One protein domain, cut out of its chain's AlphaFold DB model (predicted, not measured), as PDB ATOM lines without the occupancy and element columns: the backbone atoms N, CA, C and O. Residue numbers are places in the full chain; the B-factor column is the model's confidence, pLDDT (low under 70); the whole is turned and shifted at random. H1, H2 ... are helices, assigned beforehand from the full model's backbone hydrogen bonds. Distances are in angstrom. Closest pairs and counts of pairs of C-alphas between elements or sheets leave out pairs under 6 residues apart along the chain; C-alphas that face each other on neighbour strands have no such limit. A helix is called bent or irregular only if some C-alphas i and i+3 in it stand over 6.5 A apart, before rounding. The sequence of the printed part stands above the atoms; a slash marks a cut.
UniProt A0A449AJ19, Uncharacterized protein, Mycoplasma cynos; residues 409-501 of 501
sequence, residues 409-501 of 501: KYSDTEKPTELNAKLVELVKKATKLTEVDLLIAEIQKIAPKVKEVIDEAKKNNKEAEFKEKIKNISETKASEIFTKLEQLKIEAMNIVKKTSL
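Overview. This is residues 409 to 501 of the 501 residues of an uncharacterized protein of Mycoplasma cynos (UniProt A0A449AJ19). The model is a rod built of two long helices, H2 and H4, side by side and running the same way, with two shorter helices, H3 and H1, meeting end to end along them as a third, broken column that runs opposite ways to both. Residues 409 to 416 make a loop before H1. The printed part has 93 residues with four named helices, H1, H2, H3 and H4 in chain order, and no named strand: all helix, with mostly aligned packing. It is compact, with a radius of gyration of the C-alphas of 14.2 A and spans of 52 by 23 by 20 A.

Along the chain. Start at C-alpha 409 at (76.562, 135.169, 168.273) and go on to C-alpha 417 at (83.085, 133.184, 173.972), where H1, residues 417 to 429, begins. H2 runs from 433 to 458, 38.4 A long; it is neither bent nor irregular, but only just: C-alphas 445 and 448 are 6.2 A apart. H3 holds residues 463 to 471. H4 runs 32.9 A from 478 to C-alpha 499 at (75.023, 114.128, 150.263).

Arrangement. Look first at the hairpin of H1 and H2: H1 touches with residues 423 to 427 alone, closest at C-alphas 427 and 436, 6.5 A. H2 and H3, also a hairpin, touch closest at C-alphas 457 and 463, 5.0 A. H1 and H3 touch only at their ends, C-alphas 418 and 471 being 5.7 A apart. H2 and H4 touch at a shallow tilt of 14 degrees, the same way, closest at C-alphas 453 and 489, 4.6 A. H3 and H4, a hairpin, only just touch, with 3 pairs of C-alphas within 8 A, closest at 470 and 485, 7.4 A. Every O i to N i+4 pair is within hydrogen-bond range in H1 and H3, against 19 of 22 in H2 and 15 of 18 in H4.

Size, cuts and confidence. The C-alphas farthest apart, Thr 431 and Leu 501, are 52.2 A apart. The printed part has no cut, and no link is long. Residues 496 to 501 are under 70 in pLDDT.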
ATOM      1  N   LYS A 409      77.321 136.214 167.583       93.81
ATOM      2  CA  LYS A 409      76.562 135.169 168.273       93.81
ATOM      3  C   LYS A 409      76.211 134.028 167.321       93.81
ATOM      4  O   LYS A 409      75.958 134.272 166.142       93.81
ATOM      5  N   TYR A 410      76.181 132.799 167.833       91.81
ATOM      6  CA  TYR A 410      75.697 131.638 167.079       91.81
ATOM      7  C   TYR A 410      74.171 131.682 166.923       91.81
ATOM      8  O   TYR A 410      73.630 131.328 165.879       91.81
ATOM      9  N   SER A 411      73.477 132.133 167.969       87.06
ATOM     10  CA  SER A 411      72.020 132.266 168.053       87.06
ATOM     11  C   SER A 411      71.664 133.448 168.957       87.06
ATOM     12  O   SER A 411      72.549 134.154 169.431       87.06
ATOM     13  N   ASP A 412      70.382 133.692 169.225       83.94
ATOM     14  CA  ASP A 412      69.988 134.763 170.148       83.94
ATOM     15  C   ASP A 412      70.403 134.515 171.606       83.94
ATOM     16  O   ASP A 412      70.490 135.472 172.373       83.94
ATOM     17  N   THR A 413      70.721 133.269 171.968       86.38
ATOM     18  CA  THR A 413      71.066 132.860 173.339       86.38
ATOM     19  C   THR A 413      72.501 132.358 173.500       86.38
ATOM     20  O   THR A 413      72.959 132.206 174.630       86.38
ATOM     21  N   GLU A 414      73.237 132.123 172.410       92.56
ATOM     22  CA  GLU A 414      74.546 131.460 172.447       92.56
ATOM     23  C   GLU A 414      75.617 132.247 171.680       92.56
ATOM     24  O   GLU A 414      75.391 132.690 170.549       92.56
ATOM     25  N   LYS A 415      76.807 132.403 172.279       93.81
ATOM     26  CA  LYS A 415      77.917 133.213 171.748       93.81
ATOM     27  C   LYS A 415      79.232 132.415 171.665       93.81
ATOM     28  O   LYS A 415      79.479 131.589 172.542       93.81
ATOM     29  N   PRO A 416      80.109 132.697 170.681       94.50
ATOM     30  CA  PRO A 416      81.461 132.142 170.618       94.50
ATOM     31  C   PRO A 416      82.397 132.866 171.606       94.50
ATOM     32  O   PRO A 416      83.111 133.798 171.230       94.50
ATOM     33  N   THR A 417      82.387 132.471 172.880       93.50
ATOM     34  CA  THR A 417      83.085 133.184 173.972       93.50
ATOM     35  C   THR A 417      84.578 133.400 173.707       93.50
ATOM     36  O   THR A 417      85.079 134.507 173.888       93.50
ATOM     37  N   GLU A 418      85.291 132.382 173.229       94.50
ATOM     38  CA  GLU A 418      86.732 132.432 172.961       94.50
ATOM     39  C   GLU A 418      87.073 133.357 171.787       94.50
ATOM     40  O   GLU A 418      88.049 134.109 171.849       94.50
ATOM     41  N   LEU A 419      86.253 133.347 170.731       94.88
ATOM     42  CA  LEU A 419      86.400 134.273 169.610       94.88
ATOM     43  C   LEU A 419      86.134 135.713 170.063       94.88
ATOM     44  O   LEU A 419      86.917 136.610 169.754       94.88
ATOM     45  N   ASN A 420      85.070 135.930 170.838       95.12
ATOM     46  CA  ASN A 420      84.729 137.250 171.358       95.12
ATOM     47  C   ASN A 420      85.838 137.791 172.271       95.12
ATOM     48  O   ASN A 420      86.232 138.945 172.120       95.12
ATOM     49  N   ALA A 421      86.409 136.958 173.146       95.25
ATOM     50  CA  ALA A 421      87.544 137.334 173.991       95.25
ATOM     51  C   ALA A 421      88.773 137.752 173.162       95.25
ATOM     52  O   ALA A 421      89.405 138.766 173.462       95.25
ATOM     53  N   LYS A 422      89.077 137.029 172.075       94.88
ATOM     54  CA  LYS A 422      90.151 137.409 171.142       94.88
ATOM     55  C   LYS A 422      89.887 138.763 170.491       94.88
ATOM     56  O   LYS A 422      90.781 139.605 170.470       94.88
ATOM     57  N   LEU A 423      88.672 138.999 169.996       96.25
ATOM     58  CA  LEU A 423      88.307 140.279 169.384       96.25
ATOM     59  C   LEU A 423      88.421 141.441 170.388       96.25
ATOM     60  O   LEU A 423      88.946 142.495 170.030       96.25
ATOM     61  N   VAL A 424      88.016 141.240 171.647       96.38
ATOM     62  CA  VAL A 424      88.164 142.242 172.722       96.38
ATOM     63  C   VAL A 424      89.638 142.578 172.970       96.38
ATOM     64  O   VAL A 424      89.995 143.751 173.091       96.38
ATOM     65  N   GLU A 425      90.521 141.578 172.987       96.00
ATOM     66  CA  GLU A 425      91.963 141.801 173.135       96.00
ATOM     67  C   GLU A 425      92.566 142.587 171.956       96.00
ATOM     68  O   GLU A 425      93.424 143.448 172.167       96.00
ATOM     69  N   LEU A 426      92.091 142.373 170.722       96.50
ATOM     70  CA  LEU A 426      92.509 143.185 169.568       96.50
ATOM     71  C   LEU A 426      92.090 144.651 169.721       96.50
ATOM     72  O   LEU A 426      92.905 145.550 169.506       96.50
ATOM     73  N   VAL A 427      90.851 144.898 170.154       96.38
ATOM     74  CA  VAL A 427      90.338 146.252 170.424       96.38
ATOM     75  C   VAL A 427      91.139 146.941 171.528       96.38
ATOM     76  O   VAL A 427      91.460 148.126 171.425       96.38
ATOM     77  N   LYS A 428      91.504 146.208 172.584       95.88
ATOM     78  CA  LYS A 428      92.293 146.738 173.701       95.88
ATOM     79  C   LYS A 428      93.673 147.216 173.250       95.88
ATOM     80  O   LYS A 428      94.076 148.310 173.654       95.88
ATOM     81  N   LYS A 429      94.350 146.433 172.401       95.75
ATOM     82  CA  LYS A 429      95.702 146.709 171.879       95.75
ATOM     83  C   LYS A 429      95.769 147.875 170.895       95.75
ATOM     84  O   LYS A 429      96.833 148.470 170.769       95.75
ATOM     85  N   ALA A 430      94.671 148.213 170.219       95.25
ATOM     86  CA  ALA A 430      94.637 149.358 169.316       95.25
ATOM     87  C   ALA A 430      94.907 150.666 170.080       95.25
ATOM     88  O   ALA A 430      94.281 150.945 171.108       95.25
ATOM     89  N   THR A 431      95.844 151.470 169.586       93.25
ATOM     90  CA  THR A 431      96.255 152.738 170.218       93.25
ATOM     91  C   THR A 431      95.879 153.947 169.377       93.25
ATOM     92  O   THR A 431      95.719 155.034 169.927       93.25
ATOM     93  N   LYS A 432      95.682 153.764 168.068       94.25
ATOM     94  CA  LYS A 432      95.284 154.832 167.148       94.25
ATOM     95  C   LYS A 432      93.815 154.736 166.778       94.25
ATOM     96  O   LYS A 432      93.244 153.653 166.670       94.25
ATOM     97  N   LEU A 433      93.216 155.888 166.493       93.44
ATOM     98  CA  LEU A 433      91.822 155.980 166.070       93.44
ATOM     99  C   LEU A 433      91.529 155.151 164.809       93.44
ATOM    100  O   LEU A 433      90.555 154.406 164.762       93.44
ATOM    101  N   THR A 434      92.411 155.241 163.813       93.56
ATOM    102  CA  THR A 434      92.287 154.521 162.540       93.56
ATOM    103  C   THR A 434      92.355 153.003 162.711       93.56
ATOM    104  O   THR A 434      91.662 152.280 162.002       93.56
ATOM    105  N   GLU A 435      93.141 152.505 163.668       94.69
ATOM    106  CA  GLU A 435      93.206 151.075 163.998       94.69
ATOM    107  C   GLU A 435      91.869 150.588 164.561       94.69
ATOM    108  O   GLU A 435      91.357 149.550 164.141       94.69
ATOM    109  N   VAL A 436      91.273 151.357 165.480       94.44
ATOM    110  CA  VAL A 436      89.968 151.016 166.063       94.44
ATOM    111  C   VAL A 436      88.863 151.076 165.004       94.44
ATOM    112  O   VAL A 436      88.023 150.181 164.963       94.44
ATOM    113  N   ASP A 437      88.881 152.070 164.112       93.06
ATOM    114  CA  ASP A 437      87.925 152.168 162.999       93.06
ATOM    115  C   ASP A 437      87.979 150.944 162.074       93.06
ATOM    116  O   ASP A 437      86.937 150.397 161.704       93.06
ATOM    117  N   LEU A 438      89.186 150.488 161.725       94.00
ATOM    118  CA  LEU A 438      89.375 149.280 160.922       94.00
ATOM    119  C   LEU A 438      88.841 148.041 161.647       94.00
ATOM    120  O   LEU A 438      88.126 147.240 161.045       94.00
ATOM    121  N   LEU A 439      89.124 147.901 162.946       95.31
ATOM    122  CA  LEU A 439      88.589 146.800 163.750       95.31
ATOM    123  C   LEU A 439      87.058 146.816 163.787       95.31
ATOM    124  O   LEU A 439      86.446 145.766 163.606       95.31
ATOM    125  N   ILE A 440      86.431 147.980 163.970       92.75
ATOM    126  CA  ILE A 440      84.967 148.114 163.930       92.75
ATOM    127  C   ILE A 440      84.421 147.607 162.591       92.75
ATOM    128  O   ILE A 440      83.478 146.814 162.586       92.75
ATOM    129  N   ALA A 441      85.010 148.040 161.473       92.44
ATOM    130  CA  ALA A 441      84.569 147.643 160.137       92.44
ATOM    131  C   ALA A 441      84.698 146.127 159.904       92.44
ATOM    132  O   ALA A 441      83.800 145.516 159.328       92.44
ATOM    133  N   GLU A 442      85.778 145.504 160.378       94.81
ATOM    134  CA  GLU A 442      85.970 144.054 160.261       94.81
ATOM    135  C   GLU A 442      85.034 143.262 161.188       94.81
ATOM    136  O   GLU A 442      84.392 142.306 160.751       94.81
ATOM    137  N   ILE A 443      84.858 143.687 162.442       94.00
ATOM    138  CA  ILE A 443      83.939 143.038 163.396       94.00
ATOM    139  C   ILE A 443      82.495 143.065 162.873       94.00
ATOM    140  O   ILE A 443      81.771 142.073 162.994       94.00
ATOM    141  N   GLN A 444      82.079 144.161 162.230       92.06
ATOM    142  CA  GLN A 444      80.757 144.267 161.601       92.06
ATOM    143  C   GLN A 444      80.526 143.229 160.495       92.06
ATOM    144  O   GLN A 444      79.388 142.808 160.302       92.06
ATOM    145  N   LYS A 445      81.581 142.780 159.801       94.44
ATOM    146  CA  LYS A 445      81.503 141.697 158.804       94.44
ATOM    147  C   LYS A 445      81.530 140.312 159.453       94.44
ATOM    148  O   LYS A 445      80.881 139.391 158.961       94.44
ATOM    149  N   ILE A 446      82.259 140.158 160.560       95.44
ATOM    150  CA  ILE A 446      82.374 138.891 161.301       95.44
ATOM    151  C   ILE A 446      81.023 138.459 161.881       95.44
ATOM    152  O   ILE A 446      80.656 137.291 161.757       95.44
ATOM    153  N   ALA A 447      80.265 139.380 162.482       91.25
ATOM    154  CA  ALA A 447      78.995 139.063 163.142       91.25
ATOM    155  C   ALA A 447      77.980 138.311 162.247       91.25
ATOM    156  O   ALA A 447      77.549 137.223 162.641       91.25
ATOM    157  N   PRO A 448      77.606 138.805 161.046       93.50
ATOM    158  CA  PRO A 448      76.722 138.057 160.152       93.50
ATOM    159  C   PRO A 448      77.383 136.780 159.627       93.50
ATOM    160  O   PRO A 448      76.712 135.762 159.484       93.50
ATOM    161  N   LYS A 449      78.705 136.787 159.407       96.19
ATOM    162  CA  LYS A 449      79.415 135.615 158.890       96.19
ATOM    163  C   LYS A 449      79.362 134.424 159.846       96.19
ATOM    164  O   LYS A 449      79.144 133.304 159.396       96.19
ATOM    165  N   VAL A 450      79.513 134.656 161.152       96.62
ATOM    166  CA  VAL A 450      79.373 133.601 162.172       96.62
ATOM    167  C   VAL A 450      77.993 132.945 162.089       96.62
ATOM    168  O   VAL A 450      77.911 131.718 162.101       96.62
ATOM    169  N   LYS A 451      76.922 133.736 161.933       93.88
ATOM    170  CA  LYS A 451      75.568 133.198 161.723       93.88
ATOM    171  C   LYS A 451      75.466 132.382 160.437       93.88
ATOM    172  O   LYS A 451      75.001 131.252 160.488       93.88
ATOM    173  N   GLU A 452      75.965 132.902 159.316       95.12
ATOM    174  CA  GLU A 452      75.924 132.201 158.025       95.12
ATOM    175  C   GLU A 452      76.614 130.828 158.065       95.12
ATOM    176  O   GLU A 452      76.092 129.868 157.498       95.12
ATOM    177  N   VAL A 453      77.769 130.716 158.734       96.31
ATOM    178  CA  VAL A 453      78.477 129.433 158.904       96.31
ATOM    179  C   VAL A 453      77.605 128.434 159.665       96.31
ATOM    180  O   VAL A 453      77.480 127.282 159.253       96.31
ATOM    181  N   ILE A 454      76.988 128.870 160.768       96.25
ATOM    182  CA  ILE A 454      76.137 128.010 161.597       96.25
ATOM    183  C   ILE A 454      74.854 127.615 160.866       96.25
ATOM    184  O   ILE A 454      74.472 126.445 160.909       96.25
ATOM    185  N   ASP A 455      74.207 128.546 160.169       93.62
ATOM    186  CA  ASP A 455      72.982 128.273 159.413       93.62
ATOM    187  C   ASP A 455      73.230 127.261 158.287       93.62
ATOM    188  O   ASP A 455      72.398 126.385 158.045       93.62
ATOM    189  N   GLU A 456      74.397 127.305 157.643       94.31
ATOM    190  CA  GLU A 456      74.784 126.298 156.655       94.31
ATOM    191  C   GLU A 456      75.120 124.944 157.299       94.31
ATOM    192  O   GLU A 456      74.701 123.890 156.813       94.31
ATOM    193  N   ALA A 457      75.827 124.949 158.431       93.56
ATOM    194  CA  ALA A 457      76.153 123.727 159.164       93.56
ATOM    195  C   ALA A 457      74.895 123.003 159.684       93.56
ATOM    196  O   ALA A 457      74.847 121.768 159.682       93.56
ATOM    197  N   LYS A 458      73.855 123.752 160.080       92.38
ATOM    198  CA  LYS A 458      72.558 123.214 160.527       92.38
ATOM    199  C   LYS A 458      71.854 122.391 159.456       92.38
ATOM    200  O   LYS A 458      71.319 121.337 159.784       92.38
ATOM    201  N   LYS A 459      71.923 122.799 158.183       91.50
ATOM    202  CA  LYS A 459      71.331 122.044 157.057       91.50
ATOM    203  C   LYS A 459      71.860 120.610 156.955       91.50
ATOM    204  O   LYS A 459      71.188 119.756 156.394       91.50
ATOM    205  N   ASN A 460      73.041 120.351 157.521       84.81
ATOM    206  CA  ASN A 460      73.726 119.060 157.480       84.81
ATOM    207  C   ASN A 460      73.848 118.387 158.860       84.81
ATOM    208  O   ASN A 460      74.619 117.440 159.001       84.81
ATOM    209  N   ASN A 461      73.151 118.874 159.896       89.12
ATOM    210  CA  ASN A 461      73.297 118.400 161.284       89.12
ATOM    211  C   ASN A 461      74.748 118.468 161.820       89.12
ATOM    212  O   ASN A 461      75.151 117.668 162.664       89.12
ATOM    213  N   LYS A 462      75.552 119.425 161.335       93.38
ATOM    214  CA  LYS A 462      76.971 119.613 161.702       93.38
ATOM    215  C   LYS A 462      77.229 120.835 162.587       93.38
ATOM    216  O   LYS A 462      78.372 121.252 162.749       93.38
ATOM    217  N   GLU A 463      76.186 121.405 163.185       93.69
ATOM    218  CA  GLU A 463      76.274 122.627 163.993       93.69
ATOM    219  C   GLU A 463      77.344 122.551 165.097       93.69
ATOM    220  O   GLU A 463      78.173 123.451 165.203       93.69
ATOM    221  N   ALA A 464      77.372 121.469 165.883       93.88
ATOM    222  CA  ALA A 464      78.329 121.312 166.982       93.88
ATOM    223  C   ALA A 464      79.794 121.303 166.502       93.88
ATOM    224  O   ALA A 464      80.655 121.926 167.120       93.88
ATOM    225  N   GLU A 465      80.063 120.655 165.364       94.94
ATOM    226  CA  GLU A 465      81.398 120.595 164.758       94.94
ATOM    227  C   GLU A 465      81.880 121.996 164.350       94.94
ATOM    228  O   GLU A 465      83.010 122.390 164.643       94.94
ATOM    229  N   PHE A 466      81.011 122.784 163.710       96.25
ATOM    230  CA  PHE A 466      81.363 124.132 163.262       96.25
ATOM    231  C   PHE A 466      81.433 125.150 164.404       96.25
ATOM    232  O   PHE A 466      82.264 126.056 164.336       96.25
ATOM    233  N   LYS A 467      80.657 124.984 165.484       96.12
ATOM    234  CA  LYS A 467      80.836 125.780 166.710       96.12
ATOM    235  C   LYS A 467      82.238 125.600 167.288       96.12
ATOM    236  O   LYS A 467      82.906 126.600 167.553       96.12
ATOM    237  N   GLU A 468      82.715 124.358 167.382       94.69
ATOM    238  CA  GLU A 468      84.067 124.057 167.873       94.69
ATOM    239  C   GLU A 468      85.155 124.598 166.927       94.69
ATOM    240  O   GLU A 468      86.152 125.163 167.382       94.69
ATOM    241  N   LYS A 469      84.955 124.529 165.603       96.25
ATOM    242  CA  LYS A 469      85.877 125.158 164.635       96.25
ATOM    243  C   LYS A 469      85.946 126.679 164.797       96.25
ATOM    244  O   LYS A 469      87.039 127.234 164.762       96.25
ATOM    245  N   ILE A 470      84.808 127.348 165.003       95.94
ATOM    246  CA  ILE A 470      84.751 128.804 165.230       95.94
ATOM    247  C   ILE A 470      85.440 129.180 166.547       95.94
ATOM    248  O   ILE A 470      86.197 130.150 166.597       95.94
ATOM    249  N   LYS A 471      85.214 128.399 167.606       92.31
ATOM    250  CA  LYS A 471      85.866 128.569 168.910       92.31
ATOM    251  C   LYS A 471      87.396 128.513 168.803       92.31
ATOM    252  O   LYS A 471      88.098 129.317 169.420       92.31
ATOM    253  N   ASN A 472      87.902 127.611 167.964       91.69
ATOM    254  CA  ASN A 472      89.330 127.328 167.807       91.69
ATOM    255  C   ASN A 472      90.027 128.108 166.674       91.69
ATOM    256  O   ASN A 472      91.157 127.773 166.322       91.69
ATOM    257  N   ILE A 473      89.415 129.165 166.125       94.44
ATOM    258  CA  ILE A 473      90.065 130.079 165.161       94.44
ATOM    259  C   ILE A 473      91.344 130.657 165.786       94.44
ATOM    260  O   ILE A 473      91.282 131.343 166.806       94.44
ATOM    261  N   SER A 474      92.511 130.366 165.212       91.19
ATOM    262  CA  SER A 474      93.831 130.732 165.758       91.19
ATOM    263  C   SER A 474      94.357 132.082 165.265       91.19
ATOM    264  O   SER A 474      95.339 132.598 165.798       91.19
ATOM    265  N   GLU A 475      93.725 132.636 164.237       94.62
ATOM    266  CA  GLU A 475      94.097 133.865 163.553       94.62
ATOM    267  C   GLU A 475      94.139 135.057 164.523       94.62
ATOM    268  O   GLU A 475      93.297 135.206 165.411       94.62
ATOM    269  N   THR A 476      95.144 135.920 164.351       91.00
ATOM    270  CA  THR A 476      95.450 137.006 165.303       91.00
ATOM    271  C   THR A 476      95.042 138.385 164.797       91.00
ATOM    272  O   THR A 476      95.195 139.372 165.513       91.00
ATOM    273  N   LYS A 477      94.493 138.475 163.580       93.81
ATOM    274  CA  LYS A 477      93.946 139.709 163.005       93.81
ATOM    275  C   LYS A 477      92.476 139.530 162.653       93.81
ATOM    276  O   LYS A 477      92.078 138.475 162.172       93.81
ATOM    277  N   ALA A 478      91.681 140.588 162.814       93.56
ATOM    278  CA  ALA A 478      90.250 140.550 162.503       93.56
ATOM    279  C   ALA A 478      89.966 140.197 161.028       93.56
ATOM    280  O   ALA A 478      89.063 139.414 160.750       93.56
ATOM    281  N   SER A 479      90.774 140.698 160.090       94.38
ATOM    282  CA  SER A 479      90.647 140.359 158.666       94.38
ATOM    283  C   SER A 479      90.930 138.878 158.379       94.38
ATOM    284  O   SER A 479      90.208 138.248 157.613       94.38
ATOM    285  N   GLU A 480      91.945 138.301 159.027       96.19
ATOM    286  CA  GLU A 480      92.292 136.879 158.903       96.19
ATOM    287  C   GLU A 480      91.195 135.991 159.514       96.19
ATOM    288  O   GLU A 480      90.784 135.008 158.900       96.19
ATOM    289  N   ILE A 481      90.649 136.387 160.671       96.50
ATOM    290  CA  ILE A 481      89.479 135.747 161.293       96.50
ATOM    291  C   ILE A 481      88.296 135.738 160.317       96.50
ATOM    292  O   ILE A 481      87.655 134.704 160.130       96.50
ATOM    293  N   PHE A 482      88.010 136.869 159.664       96.25
ATOM    294  CA  PHE A 482      86.947 136.948 158.664       96.25
ATOM    295  C   PHE A 482      87.194 135.991 157.487       96.25
ATOM    296  O   PHE A 482      86.300 135.228 157.119       96.25
ATOM    297  N   THR A 483      88.413 135.955 156.936       96.88
ATOM    298  CA  THR A 483      88.781 134.999 155.876       96.88
ATOM    299  C   THR A 483      88.604 133.551 156.328       96.88
ATOM    300  O   THR A 483      88.093 132.727 155.567       96.88
ATOM    301  N   LYS A 484      88.972 133.230 157.571       97.50
ATOM    302  CA  LYS A 484      88.797 131.884 158.117       97.50
ATOM    303  C   LYS A 484      87.326 131.493 158.213       97.50
ATOM    304  O   LYS A 484      86.961 130.372 157.865       97.50
ATOM    305  N   LEU A 485      86.468 132.422 158.624       97.06
ATOM    306  CA  LEU A 485      85.025 132.201 158.663       97.06
ATOM    307  C   LEU A 485      84.428 131.994 157.260       97.06
ATOM    308  O   LEU A 485      83.551 131.149 157.102       97.06
ATOM    309  N   GLU A 486      84.924 132.686 156.229       96.50
ATOM    310  CA  GLU A 486      84.519 132.413 154.837       96.50
ATOM    311  C   GLU A 486      84.919 131.005 154.382       96.50
ATOM    312  O   GLU A 486      84.124 130.306 153.754       96.50
ATOM    313  N   GLN A 487      86.118 130.540 154.747       96.75
ATOM    314  CA  GLN A 487      86.537 129.164 154.462       96.75
ATOM    315  C   GLN A 487      85.619 128.145 155.144       96.75
ATOM    316  O   GLN A 487      85.178 127.194 154.499       96.75
ATOM    317  N   LEU A 488      85.280 128.367 156.419       96.88
ATOM    318  CA  LEU A 488      84.353 127.504 157.155       96.88
ATOM    319  C   LEU A 488      82.954 127.505 156.529       96.88
ATOM    320  O   LEU A 488      82.316 126.458 156.449       96.88
ATOM    321  N   LYS A 489      82.479 128.648 156.026       95.50
ATOM    322  CA  LYS A 489      81.201 128.718 155.309       95.50
ATOM    323  C   LYS A 489      81.226 127.851 154.047       95.50
ATOM    324  O   LYS A 489      80.304 127.069 153.825       95.50
ATOM    325  N   ILE A 490      82.276 127.969 153.232       94.25
ATOM    326  CA  ILE A 490      82.445 127.169 152.006       94.25
ATOM    327  C   ILE A 490      82.519 125.676 152.341       94.25
ATOM    328  O   ILE A 490      81.912 124.853 151.652       94.25
ATOM    329  N   GLU A 491      83.239 125.321 153.403       94.31
ATOM    330  CA  GLU A 491      83.318 123.949 153.895       94.31
ATOM    331  C   GLU A 491      81.926 123.413 154.259       94.31
ATOM    332  O   GLU A 491      81.543 122.352 153.764       94.31
ATOM    333  N   ALA A 492      81.136 124.172 155.027       91.56
ATOM    334  CA  ALA A 492      79.768 123.802 155.389       91.56
ATOM    335  C   ALA A 492      78.860 123.624 154.153       91.56
ATOM    336  O   ALA A 492      78.112 122.648 154.081       91.56
ATOM    337  N   MET A 493      78.977 124.496 153.143       90.56
ATOM    338  CA  MET A 493      78.218 124.392 151.883       90.56
ATOM    339  C   MET A 493      78.577 123.141 151.073       90.56
ATOM    340  O   MET A 493      77.718 122.523 150.443       90.56
ATOM    341  N   ASN A 494      79.852 122.751 151.052       88.06
ATOM    342  CA  ASN A 494      80.309 121.609 150.260       88.06
ATOM    343  C   ASN A 494      79.910 120.255 150.865       88.06
ATOM    344  O   ASN A 494      79.876 119.262 150.135       88.06
ATOM    345  N   ILE A 495      79.561 120.205 152.156       80.50
ATOM    346  CA  ILE A 495      78.970 119.011 152.782       80.50
ATOM    347  C   ILE A 495      77.611 118.698 152.137       80.50
ATOM    348  O   ILE A 495      77.357 117.545 151.793       80.50
ATOM    349  N   VAL A 496      76.797 119.723 151.848       59.66
ATOM    350  CA  VAL A 496      75.498 119.565 151.165       59.66
ATOM    351  C   VAL A 496      75.673 118.840 149.828       59.66
ATOM    352  O   VAL A 496      75.015 117.835 149.572       59.66
ATOM    353  N   LYS A 497      76.630 119.285 149.002       60.34
ATOM    354  CA  LYS A 497      76.860 118.746 147.648       60.34
ATOM    355  C   LYS A 497      77.266 117.270 147.616       60.34
ATOM    356  O   LYS A 497      76.990 116.604 146.626       60.34
ATOM    357  N   LYS A 498      77.924 116.760 148.661       57.56
ATOM    358  CA  LYS A 498      78.344 115.348 148.739       57.56
ATOM    359  C   LYS A 498      77.232 114.399 149.182       57.56
ATOM    360  O   LYS A 498      77.385 113.202 149.009       57.56
ATOM    361  N   THR A 499      76.151 114.927 149.752       54.56
ATOM    362  CA  THR A 499      75.023 114.128 150.263       54.56
ATOM    363  C   THR A 499      73.853 114.073 149.269       54.56
ATOM    364  O   THR A 499      72.898 113.338 149.481       54.56
ATOM    365  N   SER A 500      73.911 114.872 148.193       49.44
ATOM    366  CA  SER A 500      72.915 114.946 147.105       49.44
ATOM    367  C   SER A 500      73.264 114.124 145.853       49.44
ATOM    368  O   SER A 500      72.552 114.224 144.855       49.44
ATOM    369  N   LEU A 501      74.363 113.370 145.892       42.16
ATOM    370  CA  LEU A 501      74.809 112.401 144.886       42.16
ATOM    371  C   LEU A 501      74.723 111.007 145.503       42.16
ATOM    372  O   LEU A 501      74.342 110.076 144.763       42.16
TER     373      LEU A 501